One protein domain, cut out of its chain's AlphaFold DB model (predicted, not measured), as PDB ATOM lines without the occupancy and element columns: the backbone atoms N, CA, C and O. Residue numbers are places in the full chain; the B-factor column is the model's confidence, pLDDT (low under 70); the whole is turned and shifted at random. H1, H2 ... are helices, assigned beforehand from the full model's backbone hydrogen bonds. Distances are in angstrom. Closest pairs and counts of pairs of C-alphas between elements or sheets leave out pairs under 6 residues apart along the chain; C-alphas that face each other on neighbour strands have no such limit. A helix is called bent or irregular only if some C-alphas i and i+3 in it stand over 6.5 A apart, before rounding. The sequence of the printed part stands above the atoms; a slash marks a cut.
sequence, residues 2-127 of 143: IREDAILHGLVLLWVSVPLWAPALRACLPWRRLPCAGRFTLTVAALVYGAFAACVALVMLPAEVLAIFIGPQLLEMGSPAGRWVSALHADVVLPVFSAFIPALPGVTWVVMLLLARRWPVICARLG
ATOM      1  N   ILE A   2      18.770 -44.837   5.368       59.97
ATOM      2  CA  ILE A   2      18.961 -43.641   6.249       59.97
ATOM      3  C   ILE A   2      20.294 -43.641   7.041       59.97
ATOM      4  O   ILE A   2      20.892 -42.598   7.295       59.97
ATOM      5  N   ARG A   3      20.791 -44.822   7.433       63.88
ATOM      6  CA  ARG A   3      22.018 -44.966   8.233       63.88
ATOM      7  C   ARG A   3      23.308 -44.737   7.435       63.88
ATOM      8  O   ARG A   3      24.300 -44.322   8.021       63.88
ATOM      9  N   GLU A   4      23.301 -45.009   6.133       68.25
ATOM     10  CA  GLU A   4      24.489 -44.890   5.273       68.25
ATOM     11  C   GLU A   4      24.745 -43.427   4.903       68.25
ATOM     12  O   GLU A   4      25.879 -42.955   4.996       68.25
ATOM     13  N   ASP A   5      23.674 -42.679   4.627       71.38
ATOM     14  CA  ASP A   5      23.745 -41.249   4.325       71.38
ATOM     15  C   ASP A   5      24.273 -40.448   5.522       71.38
ATOM     16  O   ASP A   5      25.121 -39.568   5.363       71.38
ATOM     17  N   ALA A   6      23.842 -40.792   6.740       73.19
ATOM     18  CA  ALA A   6      24.291 -40.130   7.964       73.19
ATOM     19  C   ALA A   6      25.792 -40.337   8.241       73.19
ATOM     20  O   ALA A   6      26.477 -39.408   8.674       73.19
ATOM     21  N   ILE A   7      26.317 -41.537   7.972       77.19
ATOM     22  CA  ILE A   7      27.742 -41.849   8.152       77.19
ATOM     23  C   ILE A   7      28.578 -41.062   7.146       77.19
ATOM     24  O   ILE A   7      29.571 -40.448   7.534       77.19
ATOM     25  N   LEU A   8      28.159 -41.030   5.877       81.12
ATOM     26  CA  LEU A   8      28.864 -40.296   4.831       81.12
ATOM     27  C   LEU A   8      28.902 -38.792   5.131       81.12
ATOM     28  O   LEU A   8      29.969 -38.182   5.080       81.12
ATOM     29  N   HIS A   9      27.769 -38.206   5.530       79.75
ATOM     30  CA  HIS A   9      27.696 -36.794   5.909       79.75
ATOM     31  C   HIS A   9      28.585 -36.480   7.115       79.75
ATOM     32  O   HIS A   9      29.336 -35.504   7.084       79.75
ATOM     33  N   GLY A  10      28.557 -37.319   8.155       82.12
ATOM     34  CA  GLY A  10      29.421 -37.156   9.325       82.12
ATOM     35  C   GLY A  10      30.909 -37.210   8.970       82.12
ATOM     36  O   GLY A  10      31.693 -36.397   9.463       82.12
ATOM     37  N   LEU A  11      31.295 -38.114   8.066       84.44
ATOM     38  CA  LEU A  11      32.674 -38.243   7.603       84.44
ATOM     39  C   LEU A  11      33.117 -37.016   6.803       84.44
ATOM     40  O   LEU A  11      34.212 -36.513   7.033       84.44
ATOM     41  N   VAL A  12      32.258 -36.495   5.923       83.75
ATOM     42  CA  VAL A  12      32.519 -35.267   5.157       83.75
ATOM     43  C   VAL A  12      32.661 -34.065   6.088       83.75
ATOM     44  O   VAL A  12      33.614 -33.305   5.950       83.75
ATOM     45  N   LEU A  13      31.777 -33.911   7.077       83.44
ATOM     46  CA  LEU A  13      31.874 -32.855   8.092       83.44
ATOM     47  C   LEU A  13      33.189 -32.936   8.874       83.44
ATOM     48  O   LEU A  13      33.857 -31.919   9.070       83.44
ATOM     49  N   LEU A  14      33.603 -34.138   9.277       85.69
ATOM     50  CA  LEU A  14      34.894 -34.356   9.930       85.69
ATOM     51  C   LEU A  14      36.063 -33.999   8.996       85.69
ATOM     52  O   LEU A  14      37.017 -33.349   9.418       85.69
ATOM     53  N   TRP A  15      35.971 -34.371   7.718       85.06
ATOM     54  CA  TRP A  15      37.000 -34.118   6.710       85.06
ATOM     55  C   TRP A  15      37.175 -32.628   6.415       85.06
ATOM     56  O   TRP A  15      38.283 -32.096   6.435       85.06
ATOM     57  N   VAL A  16      36.062 -31.931   6.193       85.69
ATOM     58  CA  VAL A  16      36.037 -30.497   5.886       85.69
ATOM     59  C   VAL A  16      36.505 -29.676   7.078       85.69
ATOM     60  O   VAL A  16      37.038 -28.589   6.887       85.69
ATOM     61  N   SER A  17      36.356 -30.189   8.297       86.44
ATOM     62  CA  SER A  17      36.750 -29.497   9.521       86.44
ATOM     63  C   SER A  17      38.209 -29.748   9.943       86.44
ATOM     64  O   SER A  17      38.693 -29.100  10.868       86.44
ATOM     65  N   VAL A  18      38.973 -30.584   9.222       88.81
ATOM     66  CA  VAL A  18      40.424 -30.800   9.433       88.81
ATOM     67  C   VAL A  18      41.247 -29.506   9.621       88.81
ATOM     68  O   VAL A  18      42.075 -29.490  10.541       88.81
ATOM     69  N   PRO A  19      41.026 -28.410   8.859       86.62
ATOM     70  CA  PRO A  19      41.713 -27.131   9.062       86.62
ATOM     71  C   PRO A  19      41.570 -26.513  10.460       86.62
ATOM     72  O   PRO A  19      42.363 -25.644  10.813       86.62
ATOM     73  N   LEU A  20      40.598 -26.955  11.264       85.56
ATOM     74  CA  LEU A  20      40.376 -26.500  12.638       85.56
ATOM     75  C   LEU A  20      41.060 -27.407  13.667       85.56
ATOM     76  O   LEU A  20      41.896 -26.943  14.446       85.56
ATOM     77  N   TRP A  21      40.732 -28.701  13.684       85.44
ATOM     78  CA  TRP A  21      41.189 -29.596  14.759       85.44
ATOM     79  C   TRP A  21      42.645 -30.028  14.589       85.44
ATOM     80  O   TRP A  21      43.362 -30.132  15.581       85.44
ATOM     81  N   ALA A  22      43.121 -30.255  13.360       85.94
ATOM     82  CA  ALA A  22      44.496 -30.700  13.128       85.94
ATOM     83  C   ALA A  22      45.553 -29.706  13.653       85.94
ATOM     84  O   ALA A  22      46.446 -30.132  14.398       85.94
ATOM     85  N   PRO A  23      45.471 -28.389  13.362       82.75
ATOM     86  CA  PRO A  23      46.403 -27.439  13.955       82.75
ATOM     87  C   PRO A  23      46.190 -27.278  15.463       82.75
ATOM     88  O   PRO A  23      47.164 -27.003  16.164       82.75
ATOM     89  N   ALA A  24      44.971 -27.477  15.982       83.25
ATOM     90  CA  ALA A  24      44.698 -27.397  17.418       83.25
ATOM     91  C   ALA A  24      45.387 -28.527  18.181       83.25
ATOM     92  O   ALA A  24      46.108 -28.275  19.147       83.25
ATOM     93  N   LEU A  25      45.266 -29.758  17.682       85.38
ATOM     94  CA  LEU A  25      45.982 -30.917  18.209       85.38
ATOM     95  C   LEU A  25      47.495 -30.686  18.168       85.38
ATOM     96  O   LEU A  25      48.182 -30.908  19.165       85.38
ATOM     97  N   ARG A  26      48.018 -30.163  17.049       78.69
ATOM     98  CA  ARG A  26      49.445 -29.845  16.914       78.69
ATOM     99  C   ARG A  26      49.919 -28.787  17.904       78.69
ATOM    100  O   ARG A  26      51.007 -28.928  18.452       78.69
ATOM    101  N   ALA A  27      49.144 -27.733  18.116       77.00
ATOM    102  CA  ALA A  27      49.539 -26.644  18.997       77.00
ATOM    103  C   ALA A  27      49.482 -27.040  20.487       77.00
ATOM    104  O   ALA A  27      50.263 -26.514  21.283       77.00
ATOM    105  N   CYS A  28      48.612 -27.990  20.848       74.44
ATOM    106  CA  CYS A  28      48.451 -28.504  22.211       74.44
ATOM    107  C   CYS A  28      49.401 -29.663  22.570       74.44
ATOM    108  O   CYS A  28      49.520 -30.003  23.750       74.44
ATOM    109  N   LEU A  29      50.093 -30.257  21.591       77.56
ATOM    110  CA  LEU A  29      51.017 -31.374  21.807       77.56
ATOM    111  C   LEU A  29      52.153 -30.982  22.785       77.56
ATOM    112  O   LEU A  29      52.905 -30.043  22.507       77.56
ATOM    113  N   PRO A  30      52.328 -31.705  23.914       64.44
ATOM    114  CA  PRO A  30      53.212 -31.289  25.010       64.44
ATOM    115  C   PRO A  30      54.694 -31.228  24.622       64.44
ATOM    116  O   PRO A  30      55.435 -30.410  25.151       64.44
ATOM    117  N   TRP A  31      55.108 -32.024  23.636       61.56
ATOM    118  CA  TRP A  31      56.495 -32.104  23.166       61.56
ATOM    119  C   TRP A  31      56.895 -30.955  22.228       61.56
ATOM    120  O   TRP A  31      58.068 -30.804  21.897       61.56
ATOM    121  N   ARG A  32      55.926 -30.167  21.742       65.62
ATOM    122  CA  ARG A  32      56.152 -29.132  20.721       65.62
ATOM    123  C   ARG A  32      55.145 -27.986  20.823       65.62
ATOM    124  O   ARG A  32      54.627 -27.516  19.810       65.62
ATOM    125  N   ARG A  33      54.867 -27.536  22.051       70.19
ATOM    126  CA  ARG A  33      53.952 -26.416  22.294       70.19
ATOM    127  C   ARG A  33      54.416 -25.176  21.538       70.19
ATOM    128  O   ARG A  33      55.525 -24.684  21.736       70.19
ATOM    129  N   LEU A  34      53.547 -24.684  20.664       74.25
ATOM    130  CA  LEU A  34      53.760 -23.439  19.938       74.25
ATOM    131  C   LEU A  34      53.306 -22.255  20.807       74.25
ATOM    132  O   LEU A  34      52.286 -22.365  21.496       74.25
ATOM    133  N   PRO A  35      54.007 -21.106  20.762       75.44
ATOM    134  CA  PRO A  35      53.502 -19.887  21.381       75.44
ATOM    135  C   PRO A  35      52.169 -19.489  20.728       75.44
ATOM    136  O   PRO A  35      51.990 -19.645  19.521       75.44
ATOM    137  N   CYS A  36      51.218 -18.978  21.515       78.31
ATOM    138  CA  CYS A  36      49.915 -18.508  21.024       78.31
ATOM    139  C   CYS A  36      49.134 -19.550  20.189       78.31
ATOM    140  O   CYS A  36      48.646 -19.236  19.102       78.31
ATOM    141  N   ALA A  37      48.988 -20.774  20.710       79.69
ATOM    142  CA  ALA A  37      48.306 -21.901  20.060       79.69
ATOM    143  C   ALA A  37      46.970 -21.539  19.376       79.69
ATOM    144  O   ALA A  37      46.780 -21.861  18.209       79.69
ATOM    145  N   GLY A  38      46.081 -20.802  20.054       81.88
ATOM    146  CA  GLY A  38      44.789 -20.404  19.476       81.88
ATOM    147  C   GLY A  38      44.897 -19.442  18.283       81.88
ATOM    148  O   GLY A  38      44.078 -19.479  17.373       81.88
ATOM    149  N   ARG A  39      45.932 -18.595  18.235       85.44
ATOM    150  CA  ARG A  39      46.172 -17.725  17.071       85.44
ATOM    151  C   ARG A  39      46.777 -18.503  15.913       85.44
ATOM    152  O   ARG A  39      46.459 -18.215  14.764       85.44
ATOM    153  N   PHE A  40      47.610 -19.500  16.206       87.81
ATOM    154  CA  PHE A  40      48.152 -20.397  15.190       87.81
ATOM    155  C   PHE A  40      47.031 -21.153  14.473       87.81
ATOM    156  O   PHE A  40      46.965 -21.120  13.247       87.81
ATOM    157  N   THR A  41      46.119 -21.775  15.227       87.69
ATOM    158  CA  THR A  41      44.980 -22.514  14.661       87.69
ATOM    159  C   THR A  41      44.095 -21.622  13.811       87.69
ATOM    160  O   THR A  41      43.799 -21.972  12.672       87.69
ATOM    161  N   LEU A  42      43.744 -20.441  14.326       88.56
ATOM    162  CA  LEU A  42      42.918 -19.477  13.611       88.56
ATOM    163  C   LEU A  42      43.597 -18.999  12.323       88.56
ATOM    164  O   LEU A  42      42.939 -18.892  11.297       88.56
ATOM    165  N   THR A  43      44.914 -18.778  12.343       90.44
ATOM    166  CA  THR A  43      45.670 -18.357  11.153       90.44
ATOM    167  C   THR A  43      45.708 -19.454  10.090       90.44
ATOM    168  O   THR A  43      45.507 -19.166   8.913       90.44
ATOM    169  N   VAL A  44      45.934 -20.714  10.480       90.69
ATOM    170  CA  VAL A  44      45.899 -21.854   9.545       90.69
ATOM    171  C   VAL A  44      44.502 -22.006   8.947       90.69
ATOM    172  O   VAL A  44      44.377 -22.091   7.726       90.69
ATOM    173  N   ALA A  45      43.459 -21.985   9.780       89.88
ATOM    174  CA  ALA A  45      42.078 -22.087   9.324       89.88
ATOM    175  C   ALA A  45      41.713 -20.935   8.376       89.88
ATOM    176  O   ALA A  45      41.165 -21.175   7.303       89.88
ATOM    177  N   ALA A  46      42.077 -19.697   8.724       91.94
ATOM    178  CA  ALA A  46      41.834 -18.523   7.892       91.94
ATOM    179  C   ALA A  46      42.575 -18.594   6.551       91.94
ATOM    180  O   ALA A  46      42.004 -18.230   5.532       91.94
ATOM    181  N   LEU A  47      43.814 -19.091   6.519       92.06
ATOM    182  CA  LEU A  47      44.552 -19.267   5.267       92.06
ATOM    183  C   LEU A  47      43.900 -20.318   4.369       92.06
ATOM    184  O   LEU A  47      43.712 -20.069   3.184       92.06
ATOM    185  N   VAL A  48      43.548 -21.480   4.921       91.06
ATOM    186  CA  VAL A  48      42.992 -22.590   4.135       91.06
ATOM    187  C   VAL A  48      41.575 -22.269   3.660       91.06
ATOM    188  O   VAL A  48      41.311 -22.314   2.459       91.06
ATOM    189  N   TYR A  49      40.671 -21.894   4.570       90.19
ATOM    190  CA  TYR A  49      39.296 -21.553   4.199       90.19
ATOM    191  C   TYR A  49      39.207 -20.233   3.447       90.19
ATOM    192  O   TYR A  49      38.417 -20.131   2.518       90.19
ATOM    193  N   GLY A  50      40.011 -19.235   3.816       90.88
ATOM    194  CA  GLY A  50      40.022 -17.941   3.140       90.88
ATOM    195  C   GLY A  50      40.516 -18.053   1.703       90.88
ATOM    196  O   GLY A  50      39.883 -17.500   0.811       90.88
ATOM    197  N   ALA A  51      41.584 -18.820   1.449       90.62
ATOM    198  CA  ALA A  51      42.043 -19.073   0.084       90.62
ATOM    199  C   ALA A  51      40.984 -19.825  -0.733       90.62
ATOM    200  O   ALA A  51      40.698 -19.444  -1.865       90.62
ATOM    201  N   PHE A  52      40.356 -20.851  -0.151       89.56
ATOM    202  CA  PHE A  52      39.285 -21.585  -0.821       89.56
ATOM    203  C   PHE A  52      38.079 -20.685  -1.135       89.56
ATOM    204  O   PHE A  52      37.622 -20.645  -2.276       89.56
ATOM    205  N   ALA A  53      37.611 -19.909  -0.157       89.50
ATOM    206  CA  ALA A  53      36.507 -18.969  -0.327       89.50
ATOM    207  C   ALA A  53      36.825 -17.894  -1.376       89.50
ATOM    208  O   ALA A  53      35.968 -17.571  -2.194       89.50
ATOM    209  N   ALA A  54      38.061 -17.385  -1.407       91.94
ATOM    210  CA  ALA A  54      38.506 -16.445  -2.430       91.94
ATOM    211  C   ALA A  54      38.473 -17.071  -3.832       91.94
ATOM    212  O   ALA A  54      37.966 -16.448  -4.762       91.94
ATOM    213  N   CYS A  55      38.941 -18.314  -3.993       89.75
ATOM    214  CA  CYS A  55      38.850 -19.029  -5.268       89.75
ATOM    215  C   CYS A  55      37.392 -19.219  -5.711       89.75
ATOM    216  O   CYS A  55      37.069 -18.985  -6.874       89.75
ATOM    217  N   VAL A  56      36.501 -19.602  -4.792       89.75
ATOM    218  CA  VAL A  56      35.066 -19.749  -5.085       89.75
ATOM    219  C   VAL A  56      34.476 -18.412  -5.535       89.75
ATOM    220  O   VAL A  56      33.807 -18.352  -6.563       89.75
ATOM    221  N   ALA A  57      34.772 -17.331  -4.815       92.38
ATOM    222  CA  ALA A  57      34.242 -16.010  -5.120       92.38
ATOM    223  C   ALA A  57      34.747 -15.442  -6.456       92.38
ATOM    224  O   ALA A  57      33.990 -14.786  -7.164       92.38
ATOM    225  N   LEU A  58      36.013 -15.689  -6.802       94.25
ATOM    226  CA  LEU A  58      36.646 -15.123  -7.996       94.25
ATOM    227  C   LEU A  58      36.464 -15.968  -9.259       94.25
ATOM    228  O   LEU A  58      36.600 -15.432 -10.355       94.25
ATOM    229  N   VAL A  59      36.199 -17.270  -9.128       91.81
ATOM    230  CA  VAL A  59      36.164 -18.192 -10.276       91.81
ATOM    231  C   VAL A  59      34.844 -18.944 -10.356       91.81
ATOM    232  O   VAL A  59      34.160 -18.850 -11.371       91.81
ATOM    233  N   MET A  60      34.472 -19.668  -9.295       89.94
ATOM    234  CA  MET A  60      33.283 -20.524  -9.310       89.94
ATOM    235  C   MET A  60      32.007 -19.696  -9.488       89.94
ATOM    236  O   MET A  60      31.246 -19.961 -10.412       89.94
ATOM    237  N   LEU A  61      31.815 -18.658  -8.664       91.12
ATOM    238  CA  LEU A  61      30.630 -17.799  -8.726       91.12
ATOM    239  C   LEU A  61      30.479 -17.104 -10.092       91.12
ATOM    240  O   LEU A  61      29.409 -17.216 -10.685       91.12
ATOM    241  N   PRO A  62      31.506 -16.435 -10.656       92.00
ATOM    242  CA  PRO A  62      31.396 -15.862 -11.996       92.00
ATOM    243  C   PRO A  62      31.090 -16.898 -13.078       92.00
ATOM    244  O   PRO A  62      30.259 -16.636 -13.945       92.00
ATOM    245  N   ALA A  63      31.727 -18.073 -13.034       90.12
ATOM    246  CA  ALA A  63      31.474 -19.138 -14.000       90.12
ATOM    247  C   ALA A  63      30.040 -19.678 -13.901       90.12
ATOM    248  O   ALA A  63      29.412 -19.926 -14.925       90.12
ATOM    249  N   GLU A  64      29.519 -19.827 -12.685       90.38
ATOM    250  CA  GLU A  64      28.143 -20.248 -12.424       90.38
ATOM    251  C   GLU A  64      27.141 -19.204 -12.932       90.38
ATOM    252  O   GLU A  64      26.220 -19.538 -13.674       90.38
ATOM    253  N   VAL A  65      27.372 -17.919 -12.643       91.50
ATOM    254  CA  VAL A  65      26.547 -16.815 -13.162       91.50
ATOM    255  C   VAL A  65      26.559 -16.791 -14.693       91.50
ATOM    256  O   VAL A  65      25.505 -16.677 -15.320       91.50
ATOM    257  N   LEU A  66      27.732 -16.941 -15.312       89.62
ATOM    258  CA  LEU A  66      27.868 -17.009 -16.767       89.62
ATOM    259  C   LEU A  66      27.115 -18.211 -17.347       89.62
ATOM    260  O   LEU A  66      26.398 -18.061 -18.333       89.62
ATOM    261  N   ALA A  67      27.240 -19.389 -16.738       89.62
ATOM    262  CA  ALA A  67      26.594 -20.606 -17.213       89.62
ATOM    263  C   ALA A  67      25.070 -20.582 -17.057       89.62
ATOM    264  O   ALA A  67      24.378 -21.075 -17.943       89.62
ATOM    265  N   ILE A  68      24.553 -20.002 -15.971       90.75
ATOM    266  CA  ILE A  68      23.117 -19.981 -15.663       90.75
ATOM    267  C   ILE A  68      22.397 -18.860 -16.410       90.75
ATOM    268  O   ILE A  68      21.322 -19.087 -16.958       90.75
ATOM    269  N   PHE A  69      22.962 -17.651 -16.440       91.69
ATOM    270  CA  PHE A  69      22.255 -16.485 -16.979       91.69
ATOM    271  C   PHE A  69      22.648 -16.154 -18.418       91.69
ATOM    272  O   PHE A  69      21.786 -15.805 -19.220       91.69
ATOM    273  N   ILE A  70      23.932 -16.267 -18.764       88.56
ATOM    274  CA  ILE A  70      24.451 -15.817 -20.068       88.56
ATOM    275  C   ILE A  70      24.481 -16.969 -21.085       88.56
ATOM    276  O   ILE A  70      24.173 -16.766 -22.258       88.56
ATOM    277  N   GLY A  71      24.790 -18.190 -20.644       88.00
ATOM    278  CA  GLY A  71      24.820 -19.394 -21.480       88.00
ATOM    279  C   GLY A  71      23.525 -19.632 -22.271       88.00
ATOM    280  O   GLY A  71      23.594 -19.724 -23.499       88.00
ATOM    281  N   PRO A  72      22.343 -19.674 -21.620       88.81
ATOM    282  CA  PRO A  72      21.069 -19.896 -22.304       88.81
ATOM    283  C   PRO A  72      20.734 -18.796 -23.312       88.81
ATOM    284  O   PRO A  72      20.348 -19.094 -24.436       88.81
ATOM    285  N   GLN A  73      20.981 -17.531 -22.961       89.75
ATOM    286  CA  GLN A  73      20.736 -16.400 -23.861       89.75
ATOM    287  C   GLN A  73      21.599 -16.485 -25.126       89.75
ATOM    288  O   GLN A  73      21.128 -16.231 -26.233       89.75
ATOM    289  N   LEU A  74      22.866 -16.889 -24.992       88.06
ATOM    290  CA  LEU A  74      23.753 -17.108 -26.137       88.06
ATOM    291  C   LEU A  74      23.280 -18.267 -27.022       88.06
ATOM    292  O   LEU A  74      23.407 -18.178 -28.243       88.06
ATOM    293  N   LEU A  75      22.726 -19.327 -26.430       89.38
ATOM    294  CA  LEU A  75      22.153 -20.450 -27.174       89.38
ATOM    295  C   LEU A  75      20.902 -20.039 -27.955       89.38
ATOM    296  O   LEU A  75      20.780 -20.397 -29.125       89.38
ATOM    297  N   GLU A  76      20.013 -19.258 -27.342       90.69
ATOM    298  CA  GLU A  76      18.813 -18.713 -27.990       90.69
ATOM    299  C   GLU A  76      19.164 -17.778 -29.155       90.69
ATOM    300  O   GLU A  76      18.501 -17.791 -30.189       90.69
ATOM    301  N   MET A  77      20.267 -17.032 -29.040       90.00
ATOM    302  CA  MET A  77      20.822 -16.208 -30.120       90.00
ATOM    303  C   MET A  77      21.568 -17.015 -31.203       90.00
ATOM    304  O   MET A  77      22.146 -16.428 -32.116       90.00
ATOM    305  N   GLY A  78      21.605 -18.350 -31.114       89.19
ATOM    306  CA  GLY A  78      22.315 -19.221 -32.058       89.19
ATOM    307  C   GLY A  78      23.844 -19.146 -31.960       89.19
ATOM    308  O   GLY A  78      24.550 -19.668 -32.827       89.19
ATOM    309  N   SER A  79      24.380 -18.511 -30.916       90.00
ATOM    310  CA  SER A  79      25.817 -18.354 -30.724       90.00
ATOM    311  C   SER A  79      26.442 -19.647 -30.193       90.00
ATOM    312  O   SER A  79      26.003 -20.183 -29.169       90.00
ATOM    313  N   PRO A  80      27.538 -20.140 -30.802       87.00
ATOM    314  CA  PRO A  80      28.237 -21.318 -30.300       87.00
ATOM    315  C   PRO A  80      28.843 -21.089 -28.908       87.00
ATOM    316  O   PRO A  80      29.078 -22.062 -28.192       87.00
ATOM    317  N   ALA A  81      29.067 -19.830 -28.507       85.00
ATOM    318  CA  ALA A  81      29.633 -19.465 -27.211       85.00
ATOM    319  C   ALA A  81      28.795 -19.976 -26.028       85.00
ATOM    320  O   ALA A  81      29.367 -20.336 -25.005       85.00
ATOM    321  N   GLY A  82      27.469 -20.094 -26.175       80.88
ATOM    322  CA  GLY A  82      26.609 -20.611 -25.108       80.88
ATOM    323  C   GLY A  82      26.972 -22.042 -24.692       80.88
ATOM    324  O   GLY A  82      27.106 -22.317 -23.502       80.88
ATOM    325  N   ARG A  83      27.264 -22.928 -25.659       86.06
ATOM    326  CA  ARG A  83      27.735 -24.299 -25.369       86.06
ATOM    327  C   ARG A  83      29.098 -24.309 -24.689       86.06
ATOM    328  O   ARG A  83      29.305 -25.089 -23.769       86.06
ATOM    329  N   TRP A  84      30.011 -23.443 -25.127       87.56
ATOM    330  CA  TRP A  84      31.351 -23.350 -24.545       87.56
ATOM    331  C   TRP A  84      31.322 -22.874 -23.096       87.56
ATOM    332  O   TRP A  84      32.051 -23.415 -22.275       87.56
ATOM    333  N   VAL A  85      30.470 -21.901 -22.767       86.38
ATOM    334  CA  VAL A  85      30.334 -21.385 -21.398       86.38
ATOM    335  C   VAL A  85      29.775 -22.461 -20.462       86.38
ATOM    336  O   VAL A  85      30.335 -22.684 -19.389       86.38
ATOM    337  N   SER A  86      28.724 -23.172 -20.878       85.38
ATOM    338  CA  SER A  86      28.159 -24.266 -20.078       85.38
ATOM    339  C   SER A  86      29.135 -25.438 -19.920       85.38
ATOM    340  O   SER A  86      29.275 -25.954 -18.813       85.38
ATOM    341  N   ALA A  87      29.854 -25.817 -20.984       87.50
ATOM    342  CA  ALA A  87      30.872 -26.868 -20.933       87.50
ATOM    343  C   ALA A  87      32.064 -26.471 -20.050       87.50
ATOM    344  O   ALA A  87      32.503 -27.251 -19.216       87.50
ATOM    345  N   LEU A  88      32.553 -25.230 -20.146       88.06
ATOM    346  CA  LEU A  88      33.627 -24.737 -19.281       88.06
ATOM    347  C   LEU A  88      33.236 -24.842 -17.801       88.06
ATOM    348  O   LEU A  88      34.036 -25.282 -16.975       88.06
ATOM    349  N   HIS A  89      32.007 -24.460 -17.458       88.25
ATOM    350  CA  HIS A  89      31.529 -24.567 -16.086       88.25
ATOM    351  C   HIS A  89      31.413 -26.031 -15.626       88.25
ATOM    352  O   HIS A  89      31.965 -26.378 -14.580       88.25
ATOM    353  N   ALA A  90      30.747 -26.886 -16.408       89.00
ATOM    354  CA  ALA A  90      30.449 -28.269 -16.032       89.00
ATOM    355  C   ALA A  90      31.668 -29.205 -16.081       89.00
ATOM    356  O   ALA A  90      31.824 -30.044 -15.194       89.00
ATOM    357  N   ASP A  91      32.540 -29.043 -17.076       91.50
ATOM    358  CA  ASP A  91      33.629 -29.984 -17.364       91.50
ATOM    359  C   ASP A  91      34.977 -29.530 -16.793       91.50
ATOM    360  O   ASP A  91      35.890 -30.342 -16.639       91.50
ATOM    361  N   VAL A  92      35.126 -28.239 -16.469       89.31
ATOM    362  CA  VAL A  92      36.399 -27.685 -15.983       89.31
ATOM    363  C   VAL A  92      36.254 -27.074 -14.602       89.31
ATOM    364  O   VAL A  92      36.913 -27.522 -13.665       89.31
ATOM    365  N   VAL A  93      35.398 -26.064 -14.443       89.56
ATOM    366  CA  VAL A  93      35.331 -25.316 -13.180       89.56
ATOM    367  C   VAL A  93      34.808 -26.216 -12.060       89.56
ATOM    368  O   VAL A  93      35.491 -26.398 -11.052       89.56
ATOM    369  N   LEU A  94      33.650 -26.847 -12.244       89.25
ATOM    370  CA  LEU A  94      33.039 -27.680 -11.212       89.25
ATOM    371  C   LEU A  94      33.932 -28.874 -10.792       89.25
ATOM    372  O   LEU A  94      34.115 -29.064  -9.585       89.25
ATOM    373  N   PRO A  95      34.560 -29.645 -11.708       90.12
ATOM    374  CA  PRO A  95      35.448 -30.747 -11.336       90.12
ATOM    375  C   PRO A  95      36.727 -30.293 -10.624       90.12
ATOM    376  O   PRO A  95      37.174 -30.940  -9.678       90.12
ATOM    377  N   VAL A  96      37.317 -29.164 -11.033       87.38
ATOM    378  CA  VAL A  96      38.521 -28.626 -10.379       87.38
ATOM    379  C   VAL A  96      38.214 -28.211  -8.939       87.38
ATOM    380  O   VAL A  96      38.979 -28.524  -8.024       87.38
ATOM    381  N   PHE A  97      37.083 -27.542  -8.711       85.44
ATOM    382  CA  PHE A  97      36.679 -27.125  -7.368       85.44
ATOM    383  C   PHE A  97      36.246 -28.303  -6.491       85.44
ATOM    384  O   PHE A  97      36.582 -28.336  -5.305       85.44
ATOM    385  N   SER A  98      35.564 -29.300  -7.057       86.06
ATOM    386  CA  SER A  98      35.178 -30.500  -6.311       86.06
ATOM    387  C   SER A  98      36.389 -31.343  -5.907       86.06
ATOM    388  O   SER A  98      36.417 -31.856  -4.789       86.06
ATOM    389  N   ALA A  99      37.438 -31.400  -6.737       85.88
ATOM    390  CA  ALA A  99      38.711 -32.045  -6.409       85.88
ATOM    391  C   ALA A  99      39.486 -31.339  -5.278       85.88
ATOM    392  O   ALA A  99      40.311 -31.958  -4.602       85.88
ATOM    393  N   PHE A 100      39.203 -30.061  -5.017       82.44
ATOM    394  CA  PHE A 100      39.826 -29.312  -3.926       82.44
ATOM    395  C   PHE A 100      39.349 -29.774  -2.543       82.44
ATOM    396  O   PHE A 100      40.126 -29.778  -1.588       82.44
ATOM    397  N   ILE A 101      38.090 -30.209  -2.432       84.12
ATOM    398  CA  ILE A 101      37.472 -30.663  -1.177       84.12
ATOM    399  C   ILE A 101      38.235 -31.851  -0.554       84.12
ATOM    400  O   ILE A 101      38.642 -31.739   0.605       84.12
ATOM    401  N   PRO A 102      38.505 -32.965  -1.268       84.88
ATOM    402  CA  PRO A 102      39.295 -34.059  -0.709       84.88
ATOM    403  C   PRO A 102      40.766 -33.682  -0.483       84.88
ATOM    404  O   PRO A 102      41.423 -34.313   0.347       84.88
ATOM    405  N   ALA A 103      41.285 -32.650  -1.160       86.56
ATOM    406  CA  ALA A 103      42.654 -32.163  -0.987       86.56
ATOM    407  C   ALA A 103      42.847 -31.267   0.255       86.56
ATOM    408  O   ALA A 103      43.986 -31.085   0.701       86.56
ATOM    409  N   LEU A 104      41.765 -30.740   0.853       86.25
ATOM    410  CA  LEU A 104      41.810 -29.827   2.007       86.25
ATOM    411  C   LEU A 104      42.695 -30.317   3.170       86.25
ATOM    412  O   LEU A 104      43.483 -29.511   3.676       86.25
ATOM    413  N   PRO A 105      42.658 -31.596   3.598       86.38
ATOM    414  CA  PRO A 105      43.543 -32.085   4.657       86.38
ATOM    415  C   PRO A 105      45.025 -32.012   4.287       86.38
ATOM    416  O   PRO A 105      45.848 -31.620   5.114       86.38
ATOM    417  N   GLY A 106      45.370 -32.348   3.040       89.25
ATOM    418  CA  GLY A 106      46.744 -32.292   2.543       89.25
ATOM    419  C   GLY A 106      47.263 -30.857   2.497       89.25
ATOM    420  O   GLY A 106      48.345 -30.569   3.012       89.25
ATOM    421  N   VAL A 107      46.452 -29.935   1.970       88.44
ATOM    422  CA  VAL A 107      46.767 -28.497   1.950       88.44
ATOM    423  C   VAL A 107      46.941 -27.967   3.372       88.44
ATOM    424  O   VAL A 107      47.946 -27.325   3.676       88.44
ATOM    425  N   THR A 108      46.014 -28.304   4.272       91.12
ATOM    426  CA  THR A 108      46.088 -27.945   5.695       91.12
ATOM    427  C   THR A 108      47.387 -28.425   6.317       91.12
ATOM    428  O   THR A 108      48.060 -27.660   7.005       91.12
ATOM    429  N   TRP A 109      47.763 -29.679   6.071       90.56
ATOM    430  CA  TRP A 109      48.975 -30.267   6.622       90.56
ATOM    431  C   TRP A 109      50.224 -29.504   6.179       90.56
ATOM    432  O   TRP A 109      51.057 -29.136   7.011       90.56
ATOM    433  N   VAL A 110      50.333 -29.202   4.884       91.88
ATOM    434  CA  VAL A 110      51.457 -28.446   4.321       91.88
ATOM    435  C   VAL A 110      51.508 -27.028   4.893       91.88
ATOM    436  O   VAL A 110      52.554 -26.617   5.402       91.88
ATOM    437  N   VAL A 111      50.386 -26.302   4.883       91.31
ATOM    438  CA  VAL A 111      50.287 -24.938   5.434       91.31
ATOM    439  C   VAL A 111      50.673 -24.931   6.911       91.31
ATOM    440  O   VAL A 111      51.507 -24.129   7.333       91.31
ATOM    441  N   MET A 112      50.139 -25.868   7.690       91.56
ATOM    442  CA  MET A 112      50.438 -26.020   9.110       91.56
ATOM    443  C   MET A 112      51.930 -26.278   9.355       91.56
ATOM    444  O   MET A 112      52.515 -25.665  10.247       91.56
ATOM    445  N   LEU A 113      52.572 -27.167   8.588       90.12
ATOM    446  CA  LEU A 113      54.000 -27.467   8.737       90.12
ATOM    447  C   LEU A 113      54.886 -26.265   8.403       90.12
ATOM    448  O   LEU A 113      55.832 -25.979   9.144       90.12
ATOM    449  N   LEU A 114      54.591 -25.569   7.306       91.50
ATOM    450  CA  LEU A 114      55.338 -24.388   6.880       91.50
ATOM    451  C   LEU A 114      55.173 -23.242   7.879       91.50
ATOM    452  O   LEU A 114      56.164 -22.624   8.277       91.50
ATOM    453  N   LEU A 115      53.942 -23.003   8.335       88.69
ATOM    454  CA  LEU A 115      53.647 -21.946   9.291       88.69
ATOM    455  C   LEU A 115      54.271 -22.250  10.654       88.69
ATOM    456  O   LEU A 115      54.920 -21.377  11.219       88.69
ATOM    457  N   ALA A 116      54.181 -23.490  11.146       87.12
ATOM    458  CA  ALA A 116      54.747 -23.880  12.440       87.12
ATOM    459  C   ALA A 116      56.261 -23.630  12.529       87.12
ATOM    460  O   ALA A 116      56.760 -23.285  13.597       87.12
ATOM    461  N   ARG A 117      56.999 -23.764  11.416       87.56
ATOM    462  CA  ARG A 117      58.446 -23.482  11.369       87.56
ATOM    463  C   ARG A 117      58.770 -22.003  11.579       87.56
ATOM    464  O   ARG A 117      59.800 -21.688  12.162       87.56
ATOM    465  N   ARG A 118      57.918 -21.100  11.089       88.62
ATOM    466  CA  ARG A 118      58.130 -19.642  11.156       88.62
ATOM    467  C   ARG A 118      57.344 -18.971  12.279       88.62
ATOM    468  O   ARG A 118      57.609 -17.816  12.599       88.62
ATOM    469  N   TRP A 119      56.414 -19.691  12.898       88.56
ATOM    470  CA  TRP A 119      55.487 -19.158  13.889       88.56
ATOM    471  C   TRP A 119      56.159 -18.464  15.084       88.56
ATOM    472  O   TRP A 119      55.741 -17.353  15.401       88.56
ATOM    473  N   PRO A 120      57.237 -18.999  15.696       84.44
ATOM    474  CA  PRO A 120      57.908 -18.307  16.799       84.44
ATOM    475  C   PRO A 120      58.453 -16.928  16.398       84.44
ATOM    476  O   PRO A 120      58.333 -15.968  17.155       84.44
ATOM    477  N   VAL A 121      58.987 -16.811  15.177       86.62
ATOM    478  CA  VAL A 121      59.499 -15.546  14.627       86.62
ATOM    479  C   VAL A 121      58.355 -14.569  14.352       86.62
ATOM    480  O   VAL A 121      58.479 -13.380  14.635       86.62
ATOM    481  N   ILE A 122      57.228 -15.066  13.834       86.81
ATOM    482  CA  ILE A 122      56.022 -14.264  13.592       86.81
ATOM    483  C   ILE A 122      55.472 -13.721  14.919       86.81
ATOM    484  O   ILE A 122      55.238 -12.522  15.030       86.81
ATOM    485  N   CYS A 123      55.338 -14.566  15.944       85.19
ATOM    486  CA  CYS A 123      54.900 -14.146  17.277       85.19
ATOM    487  C   CYS A 123      55.833 -13.098  17.890       85.19
ATOM    488  O   CYS A 123      55.345 -12.096  18.407       85.19
ATOM    489  N   ALA A 124      57.152 -13.296  17.793       83.81
ATOM    490  CA  ALA A 124      58.134 -12.341  18.299       83.81
ATOM    491  C   ALA A 124      58.013 -10.971  17.610       83.81
ATOM    492  O   ALA A 124      58.005  -9.945  18.282       83.81
ATOM    493  N   ARG A 125      57.850 -10.941  16.280       87.69
ATOM    494  CA  ARG A 125      57.676  -9.690  15.519       87.69
ATOM    495  C   ARG A 125      56.352  -8.988  15.789       87.69
ATOM    496  O   ARG A 125      56.295  -7.768  15.742       87.69
ATOM    497  N   LEU A 126      55.299  -9.749  16.065       84.62
ATOM    498  CA  LEU A 126      53.984  -9.210  16.406       84.62
ATOM    499  C   LEU A 126      53.883  -8.775  17.880       84.62
ATOM    500  O   LEU A 126      52.801  -8.393  18.317       84.62
ATOM    501  N   GLY A 127      54.970  -8.872  18.659       79.62
ATOM    502  CA  GLY A 127      54.967  -8.547  20.090       79.62
ATOM    503  C   GLY A 127      54.057  -9.462  20.914       79.62
ATOM    504  O   GLY A 127      53.617  -9.096  22.001       79.62
TER     505      GLY A 127
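This is residues 2 to 127 of the 143 residues of an uncharacterized protein of Stenotrophomonas rhizophila (UniProt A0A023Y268). Two long helices, H3 and H4, run side by side in opposite ways as a long helical hairpin, with the short helix H2 packed on both near the far end from their link. H1 sticks out sideways from this body as an arm with its residues 2 to 11, while H4 kinks and crosses past H2 and the arm H3a toward its end. The 126 printed residues hold four named helices, H1, H2, H3 and H4 in chain order, and no named strand; the class is all helix. The whole is loose, with a radius of gyration of the C-alphas of 20.2 A, and flat, spanning 65 by 45 by 16 A.

The hub is H4, residues 81 to 125, with a kink of 60 degrees near residue 103; it is irregular, C-alphas 117 and 120 being 7.5 A apart. H3, residues 37 to 76, was assigned as one helix by its hydrogen bonds but is bent, C-alphas 58 and 61 being 6.6 A apart; its arms H3a, residues 37 to 58, and H3b, residues 61 to 76, stand at a shallow tilt of 12 degrees. H3b and H4 form a hairpin at a shallow tilt of 8 degrees, opposite ways; H4 touches H3b with residues 81 to 93 alone, and the closest C-alphas, of Gly 71 and Gly 82, are 4.2 A apart. H3a touches H4 at 20 degrees, a shallow tilt, opposite ways, closest at the C-alphas of Val 44 and Met 112, 6.2 A. H2, residues 18 to 28, forms a hairpin with H3a at a shallow tilt of 18 degrees, the C-alphas of Ala 27 and Ala 37 being closest at 5.0 A. H2, H3a and H4 make an up and down bundle, each running against the one before it. H2 touches residues 104 to 112 of H4, closest at the C-alphas of Pro 19 and Thr 108, 5.6 A. H1, residues 2 to 16, touches H4 with residues 15 to 16 alone at a steep tilt of 54 degrees; the closest C-alphas, of Val 16 and Leu 104, are 7.0 A apart. H1 is apart from H3a and H3b. Every O i to N i+4 pair is within hydrogen-bond range in H3a, against 10 of 11 in H1, 6 of 7 in H2, 9 of 12 in H3b and 31 of 41 in H4.

H4 is 52.0 A from first to last C-alpha, ending at C-alpha 125 (57.676, -9.690, 15.519). H3a measures 31.1 A, H3b 22.6 A, H1 21.6 A and H2 15.3 A. H1 begins at C-alpha 2 (18.961, -43.641, 6.249).

The C-alphas of Trp 31 and Gly 78 are the two farthest apart, 66.2 A. The printed part has no cut and no long link. Residues 2 to 4 and 30 to 32 are under pLDDT 70.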